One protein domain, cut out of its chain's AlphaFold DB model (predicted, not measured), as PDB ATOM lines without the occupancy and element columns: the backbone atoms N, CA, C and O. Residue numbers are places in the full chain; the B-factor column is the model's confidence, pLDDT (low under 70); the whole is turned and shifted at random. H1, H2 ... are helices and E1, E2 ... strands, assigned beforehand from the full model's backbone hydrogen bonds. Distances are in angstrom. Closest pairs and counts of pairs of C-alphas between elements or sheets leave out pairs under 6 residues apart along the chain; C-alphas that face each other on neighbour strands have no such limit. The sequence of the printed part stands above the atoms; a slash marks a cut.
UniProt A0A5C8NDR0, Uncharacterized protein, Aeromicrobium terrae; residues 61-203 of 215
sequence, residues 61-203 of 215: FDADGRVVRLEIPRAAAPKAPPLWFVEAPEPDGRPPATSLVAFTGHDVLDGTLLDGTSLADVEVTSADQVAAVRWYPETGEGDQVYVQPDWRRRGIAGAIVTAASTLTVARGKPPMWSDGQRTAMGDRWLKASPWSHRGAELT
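AT A GLANCE: This is residues 61 to 203 of the 215 residues of an uncharacterized protein of Aeromicrobium terrae (UniProt A0A5C8NDR0). Picture a twisted slab of four antiparallel strands, E2 to E5, with one long helix, H2, packed slantwise over one face and the strand E1 beside H2 and near the sheet's edge strand E2. Small parts lie off the two edges of the sheet: the short helix H1 by E2, and the short strand E6 with the helix H3 by E5. The printed part has 143 residues, with three named helices and six named strands in the order E1 E2 E3 H1 E4 E5 H2 E6 H3; the sheet's order is E2 - E3 - E4 - E5. The class is mixed, helices and strands, with under half of the residues in named elements. The whole is compact, with a radius of gyration of the C-alphas of 14.6 A and spans of 43 by 31 by 26 A.

IN THESE COORDINATES: Find C-alpha 67 at (108.119, 102.239, 153.532); there E1 begins, residues 67 to 71. Next come E2, residues 84 to 90, 19.6 A long, and E3, residues 97 to 103, 19.9 A. H1 is residues 118 to 121, E4 residues 131 to 135, and E5 residues 141 to 147, 18.4 A. At C-alpha 156, (116.497, 98.923, 135.140), H2 sets off and runs 20.6 A to residue 170. E6 is residues 181 to 183, and H3, residues 184 to 191, ends at C-alpha 191, (105.503, 94.291, 124.622).

HOW THE PARTS SIT: Look first at the hairpin E2 and E3, where N 86 and O 101 are 2.8 A apart, within hydrogen-bond range. Between E3 and E4, also antiparallel, N 100 and O 133 are 2.8 A apart; in the hairpin E4 and E5, N 146 and O 132 are 2.8 A apart. H2 is on this sheet at a height over the sheet of 8.6 A, over E3 and E4; on the local plane it stands at 45 degrees to E3, slantwise to the strands. Its closest C-alphas to E4 are Ile 160 and Val 133, 6.7 A apart. The closest C-alphas of E1 and H2, Leu 70 and Ala 163, are 6.0 A apart. H1 is only just not on the sheet, with 4 pairs of C-alphas within 10 A. E5 and E6 are near each other, and E6 and H3 meet only through their link. Every O i to N i+4 pair in H2 is within hydrogen-bond range, against 3 of 4 in H3; H1 is too short for such a pair.

THE WHOLE: The C-alphas farthest apart, Ala 63 and Thr 203, are 44.5 A apart. The printed part has no cut; the links E1 to E2 and E3 to H1 are long. In this model no printed residue is under 70 in pLDDT.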
ATOM      1  N   PHE A  61     108.950  98.148 156.120       87.56
ATOM      2  CA  PHE A  61     108.363  99.232 156.891       87.56
ATOM      3  C   PHE A  61     109.182  99.536 158.146       87.56
ATOM      4  O   PHE A  61     109.642  98.604 158.806       87.56
ATOM      5  N   ASP A  62     109.320 100.815 158.493       88.19
ATOM      6  CA  ASP A  62     109.829 101.240 159.804       88.19
ATOM      7  C   ASP A  62     108.774 101.065 160.918       88.19
ATOM      8  O   ASP A  62     107.627 100.673 160.668       88.19
ATOM      9  N   ALA A  63     109.159 101.363 162.164       83.62
ATOM     10  CA  ALA A  63     108.265 101.342 163.323       83.62
ATOM     11  C   ALA A  63     107.021 102.244 163.182       83.62
ATOM     12  O   ALA A  63     105.979 101.941 163.766       83.62
ATOM     13  N   ASP A  64     107.107 103.317 162.393       85.88
ATOM     14  CA  ASP A  64     106.013 104.259 162.145       85.88
ATOM     15  C   ASP A  64     105.117 103.829 160.966       85.88
ATOM     16  O   ASP A  64     104.145 104.511 160.630       85.88
ATOM     17  N   GLY A  65     105.417 102.696 160.325       83.38
ATOM     18  CA  GLY A  65     104.667 102.185 159.183       83.38
ATOM     19  C   GLY A  65     104.959 102.919 157.873       83.38
ATOM     20  O   GLY A  65     104.138 102.872 156.953       83.38
ATOM     21  N   ARG A  66     106.119 103.572 157.744       90.12
ATOM     22  CA  ARG A  66     106.607 104.132 156.476       90.12
ATOM     23  C   ARG A  66     107.418 103.096 155.717       90.12
ATOM     24  O   ARG A  66     108.192 102.353 156.306       90.12
ATOM     25  N   VAL A  67     107.272 103.072 154.394       92.38
ATOM     26  CA  VAL A  67     108.119 102.239 153.532       92.38
ATOM     27  C   VAL A  67     109.522 102.839 153.505       92.38
ATOM     28  O   VAL A  67     109.680 103.979 153.082       92.38
ATOM     29  N   VAL A  68     110.523 102.068 153.919       95.44
ATOM     30  CA  VAL A  68     111.939 102.489 153.960       95.44
ATOM     31  C   VAL A  68     112.822 101.699 153.000       95.44
ATOM     32  O   VAL A  68     113.957 102.085 152.723       95.44
ATOM     33  N   ARG A  69     112.319 100.583 152.460       95.75
ATOM     34  CA  ARG A  69     113.046  99.767 151.485       95.75
ATOM     35  C   ARG A  69     112.091  99.027 150.552       95.75
ATOM     36  O   ARG A  69     111.066  98.501 150.980       95.75
ATOM     37  N   LEU A  70     112.464  98.969 149.282       95.00
ATOM     38  CA  LEU A  70     111.790  98.285 148.187       95.00
ATOM     39  C   LEU A  70     112.742  97.220 147.637       95.00
ATOM     40  O   LEU A  70     113.668  97.513 146.886       95.00
ATOM     41  N   GLU A  71     112.533  95.972 148.027       92.38
ATOM     42  CA  GLU A  71     113.325  94.856 147.529       92.38
ATOM     43  C   GLU A  71     112.735  94.346 146.215       92.38
ATOM     44  O   GLU A  71     111.558  93.975 146.140       92.38
ATOM     45  N   ILE A  72     113.577  94.334 145.180       89.50
ATOM     46  CA  ILE A  72     113.225  93.912 143.827       89.50
ATOM     47  C   ILE A  72     113.808  92.519 143.586       89.50
ATOM     48  O   ILE A  72     115.022  92.375 143.430       89.50
ATOM     49  N   PRO A  73     112.970  91.472 143.530       82.88
ATOM     50  CA  PRO A  73     113.432  90.120 143.282       82.88
ATOM     51  C   PRO A  73     114.173  90.027 141.955       82.88
ATOM     52  O   PRO A  73     113.762  90.582 140.930       82.88
ATOM     53  N   ARG A  74     115.238  89.225 141.940       82.88
ATOM     54  CA  ARG A  74     116.026  88.985 140.726       82.88
ATOM     55  C   ARG A  74     115.173  88.442 139.577       82.88
ATOM     56  O   ARG A  74     115.485  88.719 138.430       82.88
ATOM     57  N   ALA A  75     114.095  87.710 139.856       79.56
ATOM     58  CA  ALA A  75     113.157  87.256 138.829       79.56
ATOM     59  C   ALA A  75     112.465  88.423 138.094       79.56
ATOM     60  O   ALA A  75     112.294  88.361 136.879       79.56
ATOM     61  N   ALA A  76     112.137  89.512 138.801       78.88
ATOM     62  CA  ALA A  76     111.495  90.695 138.227       78.88
ATOM     63  C   ALA A  76     112.472  91.556 137.406       78.88
ATOM     64  O   ALA A  76     112.086  92.156 136.399       78.88
ATOM     65  N   ALA A  77     113.750  91.598 137.798       87.06
ATOM     66  CA  ALA A  77     114.778  92.350 137.082       87.06
ATOM     67  C   ALA A  77     116.155  91.643 137.071       87.06
ATOM     68  O   ALA A  77     117.102  92.110 137.702       87.06
ATOM     69  N   PRO A  78     116.338  90.560 136.284       86.38
ATOM     70  CA  PRO A  78     117.511  89.674 136.402       86.38
ATOM     71  C   PRO A  78     118.869  90.310 136.114       86.38
ATOM     72  O   PRO A  78     119.906  89.762 136.495       86.38
ATOM     73  N   LYS A  79     118.856  91.422 135.374       92.69
ATOM     74  CA  LYS A  79     120.045  92.147 134.911       92.69
ATOM     75  C   LYS A  79     120.235  93.490 135.615       92.69
ATOM     76  O   LYS A  79     121.212  94.166 135.293       92.69
ATOM     77  N   ALA A  80     119.304  93.886 136.491       94.69
ATOM     78  CA  ALA A  80     119.403  95.158 137.191       94.69
ATOM     79  C   ALA A  80     120.604  95.136 138.144       94.69
ATOM     80  O   ALA A  80     120.814  94.128 138.822       94.69
ATOM     81  N   PRO A  81     121.418  96.207 138.168       96.19
ATOM     82  CA  PRO A  81     122.360  96.400 139.262       96.19
ATOM     83  C   PRO A  81     121.579  96.615 140.573       96.19
ATOM     84  O   PRO A  81     120.373  96.857 140.513       96.19
ATOM     85  N   PRO A  82     122.246  96.576 141.736       95.94
ATOM     86  CA  PRO A  82     121.662  97.082 142.976       95.94
ATOM     87  C   PRO A  82     121.181  98.524 142.786       95.94
ATOM     88  O   PRO A  82     121.944  99.355 142.284       95.94
ATOM     89  N   LEU A  83     119.931  98.804 143.148       97.88
ATOM     90  CA  LEU A  83     119.298 100.111 142.992       97.88
ATOM     91  C   LEU A  83     118.775 100.589 144.335       97.88
ATOM     92  O   LEU A  83     118.088  99.854 145.031       97.88
ATOM     93  N   TRP A  84     119.008 101.853 144.651       98.25
ATOM     94  CA  TRP A  84     118.275 102.551 145.702       98.25
ATOM     95  C   TRP A  84     117.477 103.694 145.084       98.25
ATOM     96  O   TRP A  84     117.698 104.077 143.929       98.25
ATOM     97  N   PHE A  85     116.496 104.189 145.827       98.50
ATOM     98  CA  PHE A  85     115.449 105.039 145.297       98.50
ATOM     99  C   PHE A  85     115.265 106.303 146.123       98.50
ATOM    100  O   PHE A  85     115.395 106.292 147.344       98.50
ATOM    101  N   VAL A  86     114.882 107.373 145.441       98.31
ATOM    102  CA  VAL A  86     114.374 108.600 146.049       98.31
ATOM    103  C   VAL A  86     112.941 108.782 145.607       98.31
ATOM    104  O   VAL A  86     112.650 108.764 144.408       98.31
ATOM    105  N   GLU A  87     112.054 108.996 146.568       97.44
ATOM    106  CA  GLU A  87     110.712 109.469 146.277       97.44
ATOM    107  C   GLU A  87     110.674 110.997 146.227       97.44
ATOM    108  O   GLU A  87     111.078 111.686 147.164       97.44
ATOM    109  N   ALA A  88     110.125 111.526 145.139       96.19
ATOM    110  CA  ALA A  88     109.868 112.941 144.945       96.19
ATOM    111  C   ALA A  88     108.364 113.163 144.695       96.19
ATOM    112  O   ALA A  88     107.892 113.011 143.562       96.19
ATOM    113  N   PRO A  89     107.582 113.500 145.738       95.81
ATOM    114  CA  PRO A  89     106.194 113.914 145.573       95.81
ATOM    115  C   PRO A  89     106.095 115.245 144.814       95.81
ATOM    116  O   PRO A  89     106.831 116.188 145.098       95.81
ATOM    117  N   GLU A  90     105.134 115.353 143.897       96.25
ATOM    118  CA  GLU A  90     104.830 116.568 143.128       96.25
ATOM    119  C   GLU A  90     103.382 117.028 143.416       96.25
ATOM    120  O   GLU A  90     102.523 116.971 142.527       96.25
ATOM    121  N   PRO A  91     103.059 117.448 144.658       94.06
ATOM    122  CA  PRO A  91     101.680 117.738 145.066       94.06
ATOM    123  C   PRO A  91     101.071 118.938 144.330       94.06
ATOM    124  O   PRO A  91      99.866 118.965 144.091       94.06
ATOM    125  N   ASP A  92     101.903 119.902 143.934       94.25
ATOM    126  CA  ASP A  92     101.481 121.106 143.206       94.25
ATOM    127  C   ASP A  92     101.355 120.879 141.688       94.25
ATOM    128  O   ASP A  92     100.954 121.783 140.942       94.25
ATOM    129  N   GLY A  93     101.690 119.672 141.216       90.12
ATOM    130  CA  GLY A  93     101.483 119.252 139.837       90.12
ATOM    131  C   GLY A  93     100.004 119.299 139.445       90.12
ATOM    132  O   GLY A  93      99.101 119.170 140.272       90.12
ATOM    133  N   ARG A  94      99.730 119.481 138.151       92.50
ATOM    134  CA  ARG A  94      98.366 119.444 137.604       92.50
ATOM    135  C   ARG A  94      98.288 118.402 136.482       92.50
ATOM    136  O   ARG A  94      98.596 118.758 135.345       92.50
ATOM    137  N   PRO A  95      97.876 117.151 136.776       93.62
ATOM    138  CA  PRO A  95      97.466 116.625 138.092       93.62
ATOM    139  C   PRO A  95      98.654 116.373 139.051       93.62
ATOM    140  O   PRO A  95      99.801 116.339 138.588       93.62
ATOM    141  N   PRO A  96      98.404 116.194 140.369       96.50
ATOM    142  CA  PRO A  96      99.436 115.796 141.322       96.50
ATOM    143  C   PRO A  96     100.093 114.486 140.897       96.50
ATOM    144  O   PRO A  96      99.410 113.570 140.430       96.50
ATOM    145  N   ALA A  97     101.404 114.392 141.075       97.81
ATOM    146  CA  ALA A  97     102.174 113.234 140.646       97.81
ATOM    147  C   ALA A  97     103.166 112.779 141.714       97.81
ATOM    148  O   ALA A  97     103.377 113.422 142.745       97.81
ATOM    149  N   THR A  98     103.779 111.635 141.461       97.94
ATOM    150  CA  THR A  98     104.911 111.135 142.229       97.94
ATOM    151  C   THR A  98     105.961 110.642 141.257       97.94
ATOM    152  O   THR A  98     105.641 109.949 140.290       97.94
ATOM    153  N   SER A  99     107.208 111.009 141.528       97.94
ATOM    154  CA  SER A  99     108.374 110.498 140.829       97.94
ATOM    155  C   SER A  99     109.177 109.595 141.764       97.94
ATOM    156  O   SER A  99     109.414 109.932 142.922       97.94
ATOM    157  N   LEU A 100     109.612 108.446 141.257       98.44
ATOM    158  CA  LEU A 100     110.593 107.582 141.903       98.44
ATOM    159  C   LEU A 100     111.852 107.610 141.045       98.44
ATOM    160  O   LEU A 100     111.806 107.278 139.858       98.44
ATOM    161  N   VAL A 101     112.964 108.026 141.636       98.44
ATOM    162  CA  VAL A 101     114.254 108.177 140.958       98.44
ATOM    163  C   VAL A 101     115.193 107.099 141.468       98.44
ATOM    164  O   VAL A 101     115.309 106.913 142.672       98.44
ATOM    165  N   ALA A 102     115.842 106.373 140.564       98.44
ATOM    166  CA  ALA A 102     116.759 105.295 140.900       98.44
ATOM    167  C   ALA A 102     118.217 105.734 140.745       98.44
ATOM    168  O   ALA A 102     118.577 106.411 139.779       98.44
ATOM    169  N   PHE A 103     119.056 105.248 141.653       98.38
ATOM    170  CA  PHE A 103     120.499 105.467 141.710       98.38
ATOM    171  C   PHE A 103     121.224 104.135 141.958       98.38
ATOM    172  O   PHE A 103     120.602 103.122 142.279       98.38
ATOM    173  N   THR A 104     122.551 104.130 141.813       97.06
ATOM    174  CA  THR A 104     123.427 102.984 142.120       97.06
ATOM    175  C   THR A 104     124.637 103.459 142.924       97.06
ATOM    176  O   THR A 104     125.182 104.503 142.588       97.06
ATOM    177  N   GLY A 105     125.133 102.684 143.894       95.06
ATOM    178  CA  GLY A 105     126.358 103.021 144.643       95.06
ATOM    179  C   GLY A 105     126.133 104.018 145.790       95.06
ATOM    180  O   GLY A 105     125.070 103.999 146.402       95.06
ATOM    181  N   HIS A 106     127.131 104.868 146.071       94.94
ATOM    182  CA  HIS A 106     127.121 105.893 147.138       94.94
ATOM    183  C   HIS A 106     126.948 105.344 148.566       94.94
ATOM    184  O   HIS A 106     126.367 106.009 149.415       94.94
ATOM    185  N   ASP A 107     127.417 104.116 148.819       94.56
ATOM    186  CA  ASP A 107     127.295 103.418 150.112       94.56
ATOM    187  C   ASP A 107     125.853 103.312 150.653       94.56
ATOM    188  O   ASP A 107     125.629 103.038 151.832       94.56
ATOM    189  N   VAL A 108     124.857 103.452 149.772       96.75
ATOM    190  CA  VAL A 108     123.444 103.247 150.091       96.75
ATOM    191  C   VAL A 108     123.064 101.794 149.804       96.75
ATOM    192  O   VAL A 108     123.343 101.251 148.731       96.75
ATOM    193  N   LEU A 109     122.406 101.158 150.775       95.81
ATOM    194  CA  LEU A 109     121.953  99.773 150.657       95.81
ATOM    195  C   LEU A 109     120.958  99.591 149.496       95.81
ATOM    196  O   LEU A 109     120.098 100.434 149.248       95.81
ATOM    197  N   ASP A 110     121.040  98.436 148.833       95.94
ATOM    198  CA  ASP A 110     120.098  98.026 147.792       95.94
ATOM    199  C   ASP A 110     118.643  98.023 148.288       95.94
ATOM    200  O   ASP A 110     118.300  97.464 149.341       95.94
ATOM    201  N   GLY A 111     117.785  98.635 147.485       96.62
ATOM    202  CA  GLY A 111     116.368  98.825 147.726       96.62
ATOM    203  C   GLY A 111     116.020  99.995 148.638       96.62
ATOM    204  O   GLY A 111     114.833 100.268 148.782       96.62
ATOM    205  N   THR A 112     116.979 100.668 149.284       97.88
ATOM    206  CA  THR A 112     116.675 101.775 150.211       97.88
ATOM    207  C   THR A 112     115.796 102.821 149.536       97.88
ATOM    208  O   THR A 112     116.049 103.195 148.392       97.88
ATOM    209  N   LEU A 113     114.762 103.280 150.242       98.00
ATOM    210  CA  LEU A 113     113.887 104.364 149.816       98.00
ATOM    211  C   LEU A 113     114.159 105.587 150.689       98.00
ATOM    212  O   LEU A 113     113.893 105.562 151.888       98.00
ATOM    213  N   LEU A 114     114.686 106.645 150.080       97.06
ATOM    214  CA  LEU A 114     114.942 107.922 150.734       97.06
ATOM    215  C   LEU A 114     113.860 108.938 150.366       97.06
ATOM    216  O   LEU A 114     113.345 108.945 149.243       97.06
ATOM    217  N   ASP A 115     113.557 109.828 151.305       93.00
ATOM    218  CA  ASP A 115     112.840 111.063 151.013       93.00
ATOM    219  C   ASP A 115     113.822 112.194 150.653       93.00
ATOM    220  O   ASP A 115     115.047 112.033 150.686       93.00
ATOM    221  N   GLY A 116     113.285 113.363 150.295       87.81
ATOM    222  CA  GLY A 116     114.105 114.524 149.948       87.81
ATOM    223  C   GLY A 116     114.977 115.053 151.094       87.81
ATOM    224  O   GLY A 116     115.984 115.702 150.822       87.81
ATOM    225  N   THR A 117     114.628 114.773 152.353       89.00
ATOM    226  CA  THR A 117     115.420 115.186 153.519       89.00
ATOM    227  C   THR A 117     116.615 114.258 153.692       89.00
ATOM    228  O   THR A 117     117.741 114.735 153.757       89.00
ATOM    229  N   SER A 118     116.398 112.939 153.686       91.75
ATOM    230  CA  SER A 118     117.473 111.943 153.803       91.75
ATOM    231  C   SER A 118     118.411 111.929 152.595       91.75
ATOM    232  O   SER A 118     119.572 111.556 152.724       91.75
ATOM    233  N   LEU A 119     117.941 112.358 151.419       93.56
ATOM    234  CA  LEU A 119     118.801 112.526 150.248       93.56
ATOM    235  C   LEU A 119     119.899 113.578 150.468       93.56
ATOM    236  O   LEU A 119     120.969 113.457 149.879       93.56
ATOM    237  N   ALA A 120     119.653 114.597 151.300       92.12
ATOM    238  CA  ALA A 120     120.619 115.669 151.546       92.12
ATOM    239  C   ALA A 120     121.919 115.170 152.204       92.12
ATOM    240  O   ALA A 120     122.947 115.838 152.093       92.12
ATOM    241  N   ASP A 121     121.876 113.997 152.840       92.88
ATOM    242  CA  ASP A 121     123.024 113.351 153.478       92.88
ATOM    243  C   ASP A 121     123.817 112.441 152.517       92.88
ATOM    244  O   ASP A 121     124.822 111.849 152.912       92.88
ATOM    245  N   VAL A 122     123.391 112.320 151.253       95.44
ATOM    246  CA  VAL A 122     124.049 111.494 150.231       95.44
ATOM    247  C   VAL A 122     124.684 112.391 149.170       95.44
ATOM    248  O   VAL A 122     124.022 113.220 148.548       95.44
ATOM    249  N   GLU A 123     125.978 112.200 148.909       95.00
ATOM    250  CA  GLU A 123     126.706 112.936 147.869       95.00
ATOM    251  C   GLU A 123     126.321 112.442 146.463       95.00
ATOM    252  O   GLU A 123     127.029 111.639 145.851       95.00
ATOM    253  N   VAL A 124     125.182 112.917 145.951       96.19
ATOM    254  CA  VAL A 124     124.689 112.655 144.590       96.19
ATOM    255  C   VAL A 124     124.268 113.928 143.867       96.19
ATOM    256  O   VAL A 124     123.870 114.933 144.453       96.19
ATOM    257  N   THR A 125     124.306 113.858 142.545       93.75
ATOM    258  CA  THR A 125     123.838 114.880 141.616       93.75
ATOM    259  C   THR A 125     122.774 114.309 140.679       93.75
ATOM    260  O   THR A 125     122.519 113.104 140.626       93.75
ATOM    261  N   SER A 126     122.152 115.166 139.869       90.25
ATOM    262  CA  SER A 126     121.224 114.708 138.829       90.25
ATOM    263  C   SER A 126     121.890 113.830 137.762       90.25
ATOM    264  O   SER A 126     121.206 113.027 137.129       90.25
ATOM    265  N   ALA A 127     123.210 113.941 137.573       92.69
ATOM    266  CA  ALA A 127     123.951 113.105 136.632       92.69
ATOM    267  C   ALA A 127     124.047 111.641 137.101       92.69
ATOM    268  O   ALA A 127     124.129 110.748 136.259       92.69
ATOM    269  N   ASP A 128     123.958 111.395 138.412       96.56
ATOM    270  CA  ASP A 128     124.068 110.061 139.016       96.56
ATOM    271  C   ASP A 128     122.761 109.248 138.923       96.56
ATOM    272  O   ASP A 128     122.739 108.041 139.166       96.56
ATOM    273  N   GLN A 129     121.654 109.892 138.534       96.94
ATOM    274  CA  GLN A 129     120.348 109.251 138.375       96.94
ATOM    275  C   GLN A 129     120.371 108.233 137.237       96.94
ATOM    276  O   GLN A 129     120.482 108.610 136.079       96.94
ATOM    277  N   VAL A 130     120.153 106.947 137.495       98.31
ATOM    278  CA  VAL A 130     120.188 105.934 136.425       98.31
ATOM    279  C   VAL A 130     118.841 105.770 135.715       98.31
ATOM    280  O   VAL A 130     118.789 105.379 134.541       98.31
ATOM    281  N   ALA A 131     117.738 106.073 136.404       98.44
ATOM    282  CA  ALA A 131     116.382 106.001 135.870       98.44
ATOM    283  C   ALA A 131     115.388 106.816 136.704       98.44
ATOM    284  O   ALA A 131     115.650 107.134 137.859       98.44
ATOM    285  N   ALA A 132     114.225 107.104 136.126       98.44
ATOM    286  CA  ALA A 132     113.097 107.706 136.825       98.44
ATOM    287  C   ALA A 132     111.774 107.152 136.283       98.44
ATOM    288  O   ALA A 132     111.660 106.846 135.092       98.44
ATOM    289  N   VAL A 133     110.776 107.028 137.152       98.31
ATOM    290  CA  VAL A 133     109.384 106.755 136.782       98.31
ATOM    291  C   VAL A 133     108.480 107.776 137.446       98.31
ATOM    292  O   VAL A 133     108.644 108.056 138.629       98.31
ATOM    293  N   ARG A 134     107.528 108.309 136.685       98.12
ATOM    294  CA  ARG A 134     106.526 109.269 137.145       98.12
ATOM    295  C   ARG A 134     105.134 108.696 136.933       98.12
ATOM    296  O   ARG A 134     104.871 108.117 135.878       98.12
ATOM    297  N   TRP A 135     104.252 108.854 137.912       98.00
ATOM    298  CA  TRP A 135     102.861 108.407 137.829       98.00
ATOM    299  C   TRP A 135     101.921 109.305 138.632       98.00
ATOM    300  O   TRP A 135     102.351 110.092 139.479       98.00
ATOM    301  N   TYR A 136     100.623 109.169 138.371       97.62
ATOM    302  CA  TYR A 136      99.564 109.866 139.090       97.62
ATOM    303  C   TYR A 136      99.045 108.973 140.229       97.62
ATOM    304  O   TYR A 136      98.367 107.978 139.965       97.62
ATOM    305  N   PRO A 137      99.347 109.277 141.507       95.06
ATOM    306  CA  PRO A 137      99.099 108.359 142.622       95.06
ATOM    307  C   PRO A 137      97.613 108.085 142.884       95.06
ATOM    308  O   PRO A 137      97.280 107.038 143.431       95.06
ATOM    309  N   GLU A 138      96.717 108.991 142.486       94.62
ATOM    310  CA  GLU A 138      95.269 108.822 142.671       94.62
ATOM    311  C   GLU A 138      94.610 107.956 141.588       94.62
ATOM    312  O   GLU A 138      93.513 107.452 141.805       94.62
ATOM    313  N   THR A 139      95.255 107.759 140.433       94.75
ATOM    314  CA  THR A 139      94.706 106.950 139.327       94.75
ATOM    315  C   THR A 139      95.547 105.719 139.001       94.75
ATOM    316  O   THR A 139      95.044 104.793 138.370       94.75
ATOM    317  N   GLY A 140      96.820 105.697 139.406       94.31
ATOM    318  CA  GLY A 140      97.798 104.681 139.015       94.31
ATOM    319  C   GLY A 140      98.350 104.867 137.595       94.31
ATOM    320  O   GLY A 140      99.156 104.059 137.142       94.31
ATOM    321  N   GLU A 141      97.952 105.903 136.865       96.62
ATOM    322  CA  GLU A 141      98.421 106.106 135.495       96.62
ATOM    323  C   GLU A 141      99.906 106.494 135.479       96.62
ATOM    324  O   GLU A 141     100.318 107.486 136.082       96.62
ATOM    325  N   GLY A 142     100.715 105.685 134.801       96.31
ATOM    326  CA  GLY A 142     102.121 105.948 134.543       96.31
ATOM    327  C   GLY A 142     102.273 106.996 133.452       96.31
ATOM    328  O   GLY A 142     101.835 106.786 132.326       96.31
ATOM    329  N   ASP A 143     102.941 108.091 133.789       96.31
ATOM    330  CA  ASP A 143     103.196 109.211 132.888       96.31
ATOM    331  C   ASP A 143     104.504 108.999 132.114       96.31
ATOM    332  O   ASP A 143     104.549 109.078 130.887       96.31
ATOM    333  N   GLN A 144     105.597 108.690 132.819       95.69
ATOM    334  CA  GLN A 144     106.924 108.590 132.209       95.69
ATOM    335  C   GLN A 144     107.747 107.465 132.823       95.69
ATOM    336  O   GLN A 144     107.750 107.271 134.032       95.69
ATOM    337  N   VAL A 145     108.505 106.757 131.982       97.12
ATOM    338  CA  VAL A 145     109.551 105.817 132.407       97.12
ATOM    339  C   VAL A 145     110.811 106.115 131.615       97.12
ATOM    340  O   VAL A 145     110.885 105.834 130.416       97.12
ATOM    341  N   TYR A 146     111.821 106.650 132.290       97.38
ATOM    342  CA  TYR A 146     113.104 107.020 131.714       97.38
ATOM    343  C   TYR A 146     114.237 106.168 132.278       97.38
ATOM    344  O   TYR A 146     114.309 105.904 133.472       97.38
ATOM    345  N   VAL A 147     115.159 105.767 131.403       97.94
ATOM    346  CA  VAL A 147     116.440 105.156 131.777       97.94
ATOM    347  C   VAL A 147     117.534 105.894 131.022       97.94
ATOM    348  O   VAL A 147     117.448 106.030 129.787       97.94
ATOM    349  N   GLN A 148     118.560 106.339 131.752       96.31
ATOM    350  CA  GLN A 148     119.718 107.001 131.166       96.31
ATOM    351  C   GLN A 148     120.335 106.137 130.052       96.31
ATOM    352  O   GLN A 148     120.400 104.914 130.206       96.31
ATOM    353  N   PRO A 149     120.787 106.731 128.928       94.94
ATOM    354  CA  PRO A 149     121.288 105.994 127.768       94.94
ATOM    355  C   PRO A 149     122.292 104.884 128.095       94.94
ATOM    356  O   PRO A 149     122.080 103.746 127.667       94.94
ATOM    357  N   ASP A 150     123.297 105.176 128.920       95.25
ATOM    358  CA  ASP A 150     124.390 104.249 129.252       95.25
ATOM    359  C   ASP A 150     123.966 103.098 130.180       95.25
ATOM    360  O   ASP A 150     124.629 102.056 130.275       95.25
ATOM    361  N   TRP A 151     122.806 103.252 130.819       96.56
ATOM    362  CA  TRP A 151     122.202 102.297 131.745       96.56
ATOM    363  C   TRP A 151     121.111 101.433 131.095       96.56
ATOM    364  O   TRP A 151     120.588 100.491 131.703       96.56
ATOM    365  N   ARG A 152     120.773 101.681 129.824       95.19
ATOM    366  CA  ARG A 152     119.764 100.896 129.097       95.19
ATOM    367  C   ARG A 152     120.194  99.443 128.914       95.19
ATOM    368  O   ARG A 152     121.368  99.095 128.924       95.19
ATOM    369  N   ARG A 153     119.199  98.572 128.699       94.38
ATOM    370  CA  ARG A 153     119.363  97.113 128.498       94.38
ATOM    371  C   ARG A 153     119.938  96.345 129.695       94.38
ATOM    372  O   ARG A 153     120.199  95.153 129.575       94.38
ATOM    373  N   ARG A 154     120.013  96.983 130.862       95.88
ATOM    374  CA  ARG A 154     120.402  96.369 132.138       95.88
ATOM    375  C   ARG A 154     119.197  96.029 133.020       95.88
ATOM    376  O   ARG A 154     119.315  95.997 134.220       95.88
ATOM    377  N   GLY A 155     117.992  95.863 132.470       94.31
ATOM    378  CA  GLY A 155     116.799  95.526 133.271       94.31
ATOM    379  C   GLY A 155     116.247  96.636 134.187       94.31
ATOM    380  O   GLY A 155     115.205  96.429 134.798       94.31
ATOM    381  N   ILE A 156     116.868  97.820 134.230       96.75
ATOM    382  CA  ILE A 156     116.497  98.923 135.140       96.75
ATOM    383  C   ILE A 156     115.052  99.407 134.951       96.75
ATOM    384  O   ILE A 156     114.371  99.661 135.936       96.75
ATOM    385  N   ALA A 157     114.537  99.463 133.716       95.56
ATOM    386  CA  ALA A 157     113.137  99.836 133.474       95.56
ATOM    387  C   ALA A 157     112.144  98.880 134.167       95.56
ATOM    388  O   ALA A 157     111.152  99.322 134.734       95.56
ATOM    389  N   GLY A 158     112.428  97.572 134.158       93.00
ATOM    390  CA  GLY A 158     111.613  96.592 134.879       93.00
ATOM    391  C   GLY A 158     111.729  96.757 136.391       93.00
ATOM    392  O   GLY A 158     110.715  96.746 137.085       93.00
ATOM    393  N   ALA A 159     112.949  96.983 136.889       95.06
ATOM    394  CA  ALA A 159     113.196  97.189 138.313       95.06
ATOM    395  C   ALA A 159     112.455  98.415 138.861       95.06
ATOM    396  O   ALA A 159     111.749  98.303 139.858       95.06
ATOM    397  N   ILE A 160     112.548  99.564 138.184       96.25
ATOM    398  CA  ILE A 160     111.951 100.811 138.674       96.25
ATOM    399  C   ILE A 160     110.416 100.807 138.596       96.25
ATOM    400  O   ILE A 160     109.758 101.290 139.511       96.25
ATOM    401  N   VAL A 161     109.827 100.191 137.563       94.50
ATOM    402  CA  VAL A 161     108.363 100.015 137.479       94.50
ATOM    403  C   VAL A 161     107.863  99.042 138.547       94.50
ATOM    404  O   VAL A 161     106.807  99.267 139.141       94.50
ATOM    405  N   THR A 162     108.642  97.999 138.849       91.94
ATOM    406  CA  THR A 162     108.348  97.082 139.957       91.94
ATOM    407  C   THR A 162     108.406  97.820 141.293       91.94
ATOM    408  O   THR A 162     107.465  97.713 142.077       91.94
ATOM    409  N   ALA A 163     109.442  98.632 141.529       95.12
ATOM    410  CA  ALA A 163     109.589  99.445 142.736       95.12
ATOM    411  C   ALA A 163     108.417 100.425 142.925       95.12
ATOM    412  O   ALA A 163     107.794 100.444 143.984       95.12
ATOM    413  N   ALA A 164     108.045 101.179 141.888       95.38
ATOM    414  CA  ALA A 164     106.925 102.120 141.962       95.38
ATOM    415  C   ALA A 164     105.568 101.421 142.164       95.38
ATOM    416  O   ALA A 164     104.737 101.877 142.954       95.38
ATOM    417  N   SER A 165     105.364 100.262 141.527       90.50
ATOM    418  CA  SER A 165     104.162  99.446 141.746       90.50
ATOM    419  C   SER A 165     104.104  98.905 143.177       90.50
ATOM    420  O   SER A 165     103.040  98.918 143.794       90.50
ATOM    421  N   THR A 166     105.252  98.489 143.722       89.25
ATOM    422  CA  THR A 166     105.421  98.060 145.124       89.25
ATOM    423  C   THR A 166     105.017  99.165 146.079       89.25
ATOM    424  O   THR A 166     104.188  98.941 146.955       89.25
ATOM    425  N   LEU A 167     105.543 100.373 145.872       92.75
ATOM    426  CA  LEU A 167     105.246 101.530 146.708       92.75
ATOM    427  C   LEU A 167     103.758 101.905 146.671       92.75
ATOM    428  O   LEU A 167     103.150 102.181 147.702       92.75
ATOM    429  N   THR A 168     103.166 101.872 145.479       89.69
ATOM    430  CA  THR A 168     101.739 102.126 145.256       89.69
ATOM    431  C   THR A 168     100.868 101.141 146.042       89.69
ATOM    432  O   THR A 168     100.013 101.556 146.826       89.69
ATOM    433  N   VAL A 169     101.127  99.837 145.912       84.44
ATOM    434  CA  VAL A 169     100.361  98.807 146.629       84.44
ATOM    435  C   VAL A 169     100.618  98.853 148.132       84.44
ATOM    436  O   VAL A 169      99.677  98.742 148.915       84.44
ATOM    437  N   ALA A 170     101.855  99.128 148.547       85.44
ATOM    438  CA  ALA A 170     102.211  99.312 149.951       85.44
ATOM    439  C   ALA A 170     101.409 100.417 150.650       85.44
ATOM    440  O   ALA A 170     101.201 100.364 151.861       85.44
ATOM    441  N   ARG A 171     100.913 101.386 149.880       87.50
ATOM    442  CA  ARG A 171     100.105 102.512 150.356       87.50
ATOM    443  C   ARG A 171      98.608 102.349 150.107       87.50
ATOM    444  O   ARG A 171      97.860 103.291 150.346       87.50
ATOM    445  N   GLY A 172      98.170 101.191 149.609       83.56
ATOM    446  CA  GLY A 172      96.771 100.956 149.244       83.56
ATOM    447  C   GLY A 172      96.279 101.884 148.127       83.56
ATOM    448  O   GLY A 172      95.105 102.245 148.102       83.56
ATOM    449  N   LYS A 173      97.181 102.326 147.241       88.69
ATOM    450  CA  LYS A 173      96.851 103.176 146.091       88.69
ATOM    451  C   LYS A 173      96.508 102.325 144.859       88.69
ATOM    452  O   LYS A 173      96.914 101.160 144.795       88.69
ATOM    453  N   PRO A 174      95.763 102.876 143.881       87.81
ATOM    454  CA  PRO A 174      95.383 102.144 142.676       87.81
ATOM    455  C   PRO A 174      96.594 101.580 141.925       87.81
ATOM    456  O   PRO A 174      97.593 102.282 141.783       87.81
ATOM    457  N   PRO A 175      96.526 100.339 141.412       85.75
ATOM    458  CA  PRO A 175      97.658  99.694 140.761       85.75
ATOM    459  C   PRO A 175      98.105 100.458 139.514       85.75
ATOM    460  O   PRO A 175      97.279 100.966 138.756       85.75
ATOM    461  N   MET A 176      99.417 100.455 139.257       91.19
ATOM    462  CA  MET A 176      99.957 101.162 138.100       91.19
ATOM    463  C   MET A 176      99.488 100.572 136.764       91.19
ATOM    464  O   MET A 176      99.442  99.345 136.605       91.19
ATOM    465  N   TRP A 177      99.210 101.446 135.801       93.12
ATOM    466  CA  TRP A 177      98.858 101.121 134.416       93.12
ATOM    467  C   TRP A 177      99.448 102.155 133.448       93.12
ATOM    468  O   TRP A 177      99.900 103.212 133.869       93.12
ATOM    469  N   SER A 178      99.495 101.846 132.153       93.44
ATOM    470  CA  SER A 178      99.969 102.768 131.108       93.44
ATOM    471  C   SER A 178      98.864 103.008 130.093       93.44
ATOM    472  O   SER A 178      98.207 102.062 129.651       93.44
ATOM    473  N   ASP A 179      98.682 104.267 129.703       93.25
ATOM    474  CA  ASP A 179      97.793 104.642 128.612       93.25
ATOM    475  C   ASP A 179      98.373 104.233 127.239       93.25
ATOM    476  O   ASP A 179      99.348 103.478 127.128       93.25
ATOM    477  N   GLY A 180      97.744 104.699 126.161       93.69
ATOM    478  CA  GLY A 180      98.191 104.423 124.798       93.69
ATOM    479  C   GLY A 180      99.315 105.328 124.280       93.69
ATOM    480  O   GLY A 180      99.707 105.161 123.122       93.69
ATOM    481  N   GLN A 181      99.839 106.267 125.075       96.38
ATOM    482  CA  GLN A 181     100.858 107.233 124.658       96.38
ATOM    483  C   GLN A 181     102.254 106.756 125.050       96.38
ATOM    484  O   GLN A 181     102.644 106.752 126.214       96.38
ATOM    485  N   ARG A 182     103.056 106.335 124.068       96.12
ATOM    486  CA  ARG A 182     104.381 105.753 124.345       96.12
ATOM    487  C   ARG A 182     105.396 106.112 123.278       96.12
ATOM    488  O   ARG A 182     105.061 106.320 122.120       96.12
ATOM    489  N   THR A 183     106.672 106.125 123.651       96.50
ATOM    490  CA  THR A 183     107.769 106.191 122.673       96.50
ATOM    491  C   THR A 183     107.982 104.832 122.001       96.50
ATOM    492  O   THR A 183     107.638 103.791 122.562       96.50
ATOM    493  N   ALA A 184     108.675 104.795 120.857       95.56
ATOM    494  CA  ALA A 184     109.003 103.534 120.175       95.56
ATOM    495  C   ALA A 184     109.900 102.600 121.017       95.56
ATOM    496  O   ALA A 184     109.958 101.388 120.801       95.56
ATOM    497  N   MET A 185     110.660 103.156 121.965       95.00
ATOM    498  CA  MET A 185     111.425 102.361 122.926       95.00
ATOM    499  C   MET A 185     110.526 101.828 124.047       95.00
ATOM    500  O   MET A 185     110.655 100.656 124.394       95.00
ATOM    501  N   GLY A 186     109.616 102.660 124.561       95.44
ATOM    502  CA  GLY A 186     108.640 102.275 125.581       95.44
ATOM    503  C   GLY A 186     107.700 101.171 125.098       95.44
ATOM    504  O   GLY A 186     107.553 100.167 125.781       95.44
ATOM    505  N   ASP A 187     107.158 101.292 123.884       96.62
ATOM    506  CA  ASP A 187     106.272 100.284 123.288       96.62
ATOM    507  C   ASP A 187     106.971  98.921 123.118       96.62
ATOM    508  O   ASP A 187     106.435  97.881 123.500       96.62
ATOM    509  N   ARG A 188     108.221  98.917 122.630       95.38
ATOM    510  CA  ARG A 188     109.024  97.684 122.529       95.38
ATOM    511  C   ARG A 188     109.333  97.068 123.887       95.38
ATOM    512  O   ARG A 188     109.375  95.847 123.994       95.38
ATOM    513  N   TRP A 189     109.613  97.895 124.892       94.25
ATOM    514  CA  TRP A 189     109.846  97.407 126.246       94.25
ATOM    515  C   TRP A 189     108.573  96.778 126.812       94.25
ATOM    516  O   TRP A 189     108.631  95.626 127.224       94.25
ATOM    517  N   LEU A 190     107.439  97.480 126.753       92.75
ATOM    518  CA  LEU A 190     106.161  97.015 127.287       92.75
ATOM    519  C   LEU A 190     105.735  95.682 126.660       92.75
ATOM    520  O   LEU A 190     105.396  94.757 127.386       92.75
ATOM    521  N   LYS A 191     105.832  95.541 125.332       92.25
ATOM    522  CA  LYS A 191     105.503  94.291 124.622       92.25
ATOM    523  C   LYS A 191     106.369  93.097 125.028       92.25
ATOM    524  O   LYS A 191     105.920  91.964 124.941       92.25
ATOM    525  N   ALA A 192     107.609  93.344 125.442       89.56
ATOM    526  CA  ALA A 192     108.529  92.311 125.921       89.56
ATOM    527  C   ALA A 192     108.499  92.152 127.451       89.56
ATOM    528  O   ALA A 192     109.300  91.404 128.011       89.56
ATOM    529  N   SER A 193     107.638  92.908 128.130       85.88
ATOM    530  CA  SER A 193     107.591  93.011 129.577       85.88
ATOM    531  C   SER A 193     106.509  92.090 130.149       85.88
ATOM    532  O   SER A 193     105.421  92.004 129.569       85.88
ATOM    533  N   PRO A 194     106.726  91.499 131.338       80.12
ATOM    534  CA  PRO A 194     105.653  90.888 132.131       80.12
ATOM    535  C   PRO A 194     104.498  91.859 132.434       80.12
ATOM    536  O   PRO A 194     103.396  91.446 132.765       80.12
ATOM    537  N   TRP A 195     104.744  93.165 132.291       79.38
ATOM    538  CA  TRP A 195     103.793  94.247 132.535       79.38
ATOM    539  C   TRP A 195     102.893  94.573 131.332       79.38
ATOM    540  O   TRP A 195     102.118  95.526 131.401       79.38
ATOM    541  N   SER A 196     102.997  93.829 130.226       86.50
ATOM    542  CA  SER A 196     102.242  94.092 128.991       86.50
ATOM    543  C   SER A 196     100.724  94.157 129.208       86.50
ATOM    544  O   SER A 196     100.083  95.048 128.658       86.50
ATOM    545  N   HIS A 197     100.176  93.309 130.082       84.12
ATOM    546  CA  HIS A 197      98.753  93.282 130.452       84.12
ATOM    547  C   HIS A 197      98.257  94.566 131.151       84.12
ATOM    548  O   HIS A 197      97.054  94.790 131.264       84.12
ATOM    549  N   ARG A 198      99.162  95.433 131.634       86.88
ATOM    550  CA  ARG A 198      98.815  96.710 132.289       86.88
ATOM    551  C   ARG A 198      98.899  97.920 131.366       86.88
ATOM    552  O   ARG A 198      98.694  99.041 131.828       86.88
ATOM    553  N   GLY A 199      99.234  97.720 130.097       90.62
ATOM    554  CA  GLY A 199      99.238  98.785 129.106       90.62
ATOM    555  C   GLY A 199      98.006  98.727 128.215       90.62
ATOM    556  O   GLY A 199      97.679  97.674 127.676       90.62
ATOM    557  N   ALA A 200      97.366  99.874 128.002       93.12
ATOM    558  CA  ALA A 200      96.356 100.021 126.961       93.12
ATOM    559  C   ALA A 200      96.978  99.846 125.563       93.12
ATOM    560  O   ALA A 200      98.201  99.929 125.390       93.12
ATOM    561  N   GLU A 201      96.150  99.645 124.540       93.81
ATOM    562  CA  GLU A 201      96.609  99.626 123.148       93.81
ATOM    563  C   GLU A 201      97.335 100.925 122.769       93.81
ATOM    564  O   GLU A 201      97.059 101.995 123.307       93.81
ATOM    565  N   LEU A 202      98.306 100.833 121.856       96.44
ATOM    566  CA  LEU A 202      99.078 102.000 121.425       96.44
ATOM    567  C   LEU A 202      98.188 102.927 120.588       96.44
ATOM    568  O   LEU A 202      97.794 102.565 119.483       96.44
ATOM    569  N   THR A 203      97.933 104.134 121.086       96.94
ATOM    570  CA  THR A 203      97.125 105.156 120.401       96.94
ATOM    571  C   THR A 203      97.972 106.310 119.875       96.94
ATOM    572  O   THR A 203      97.611 106.928 118.874       96.94
TER     573      THR A 203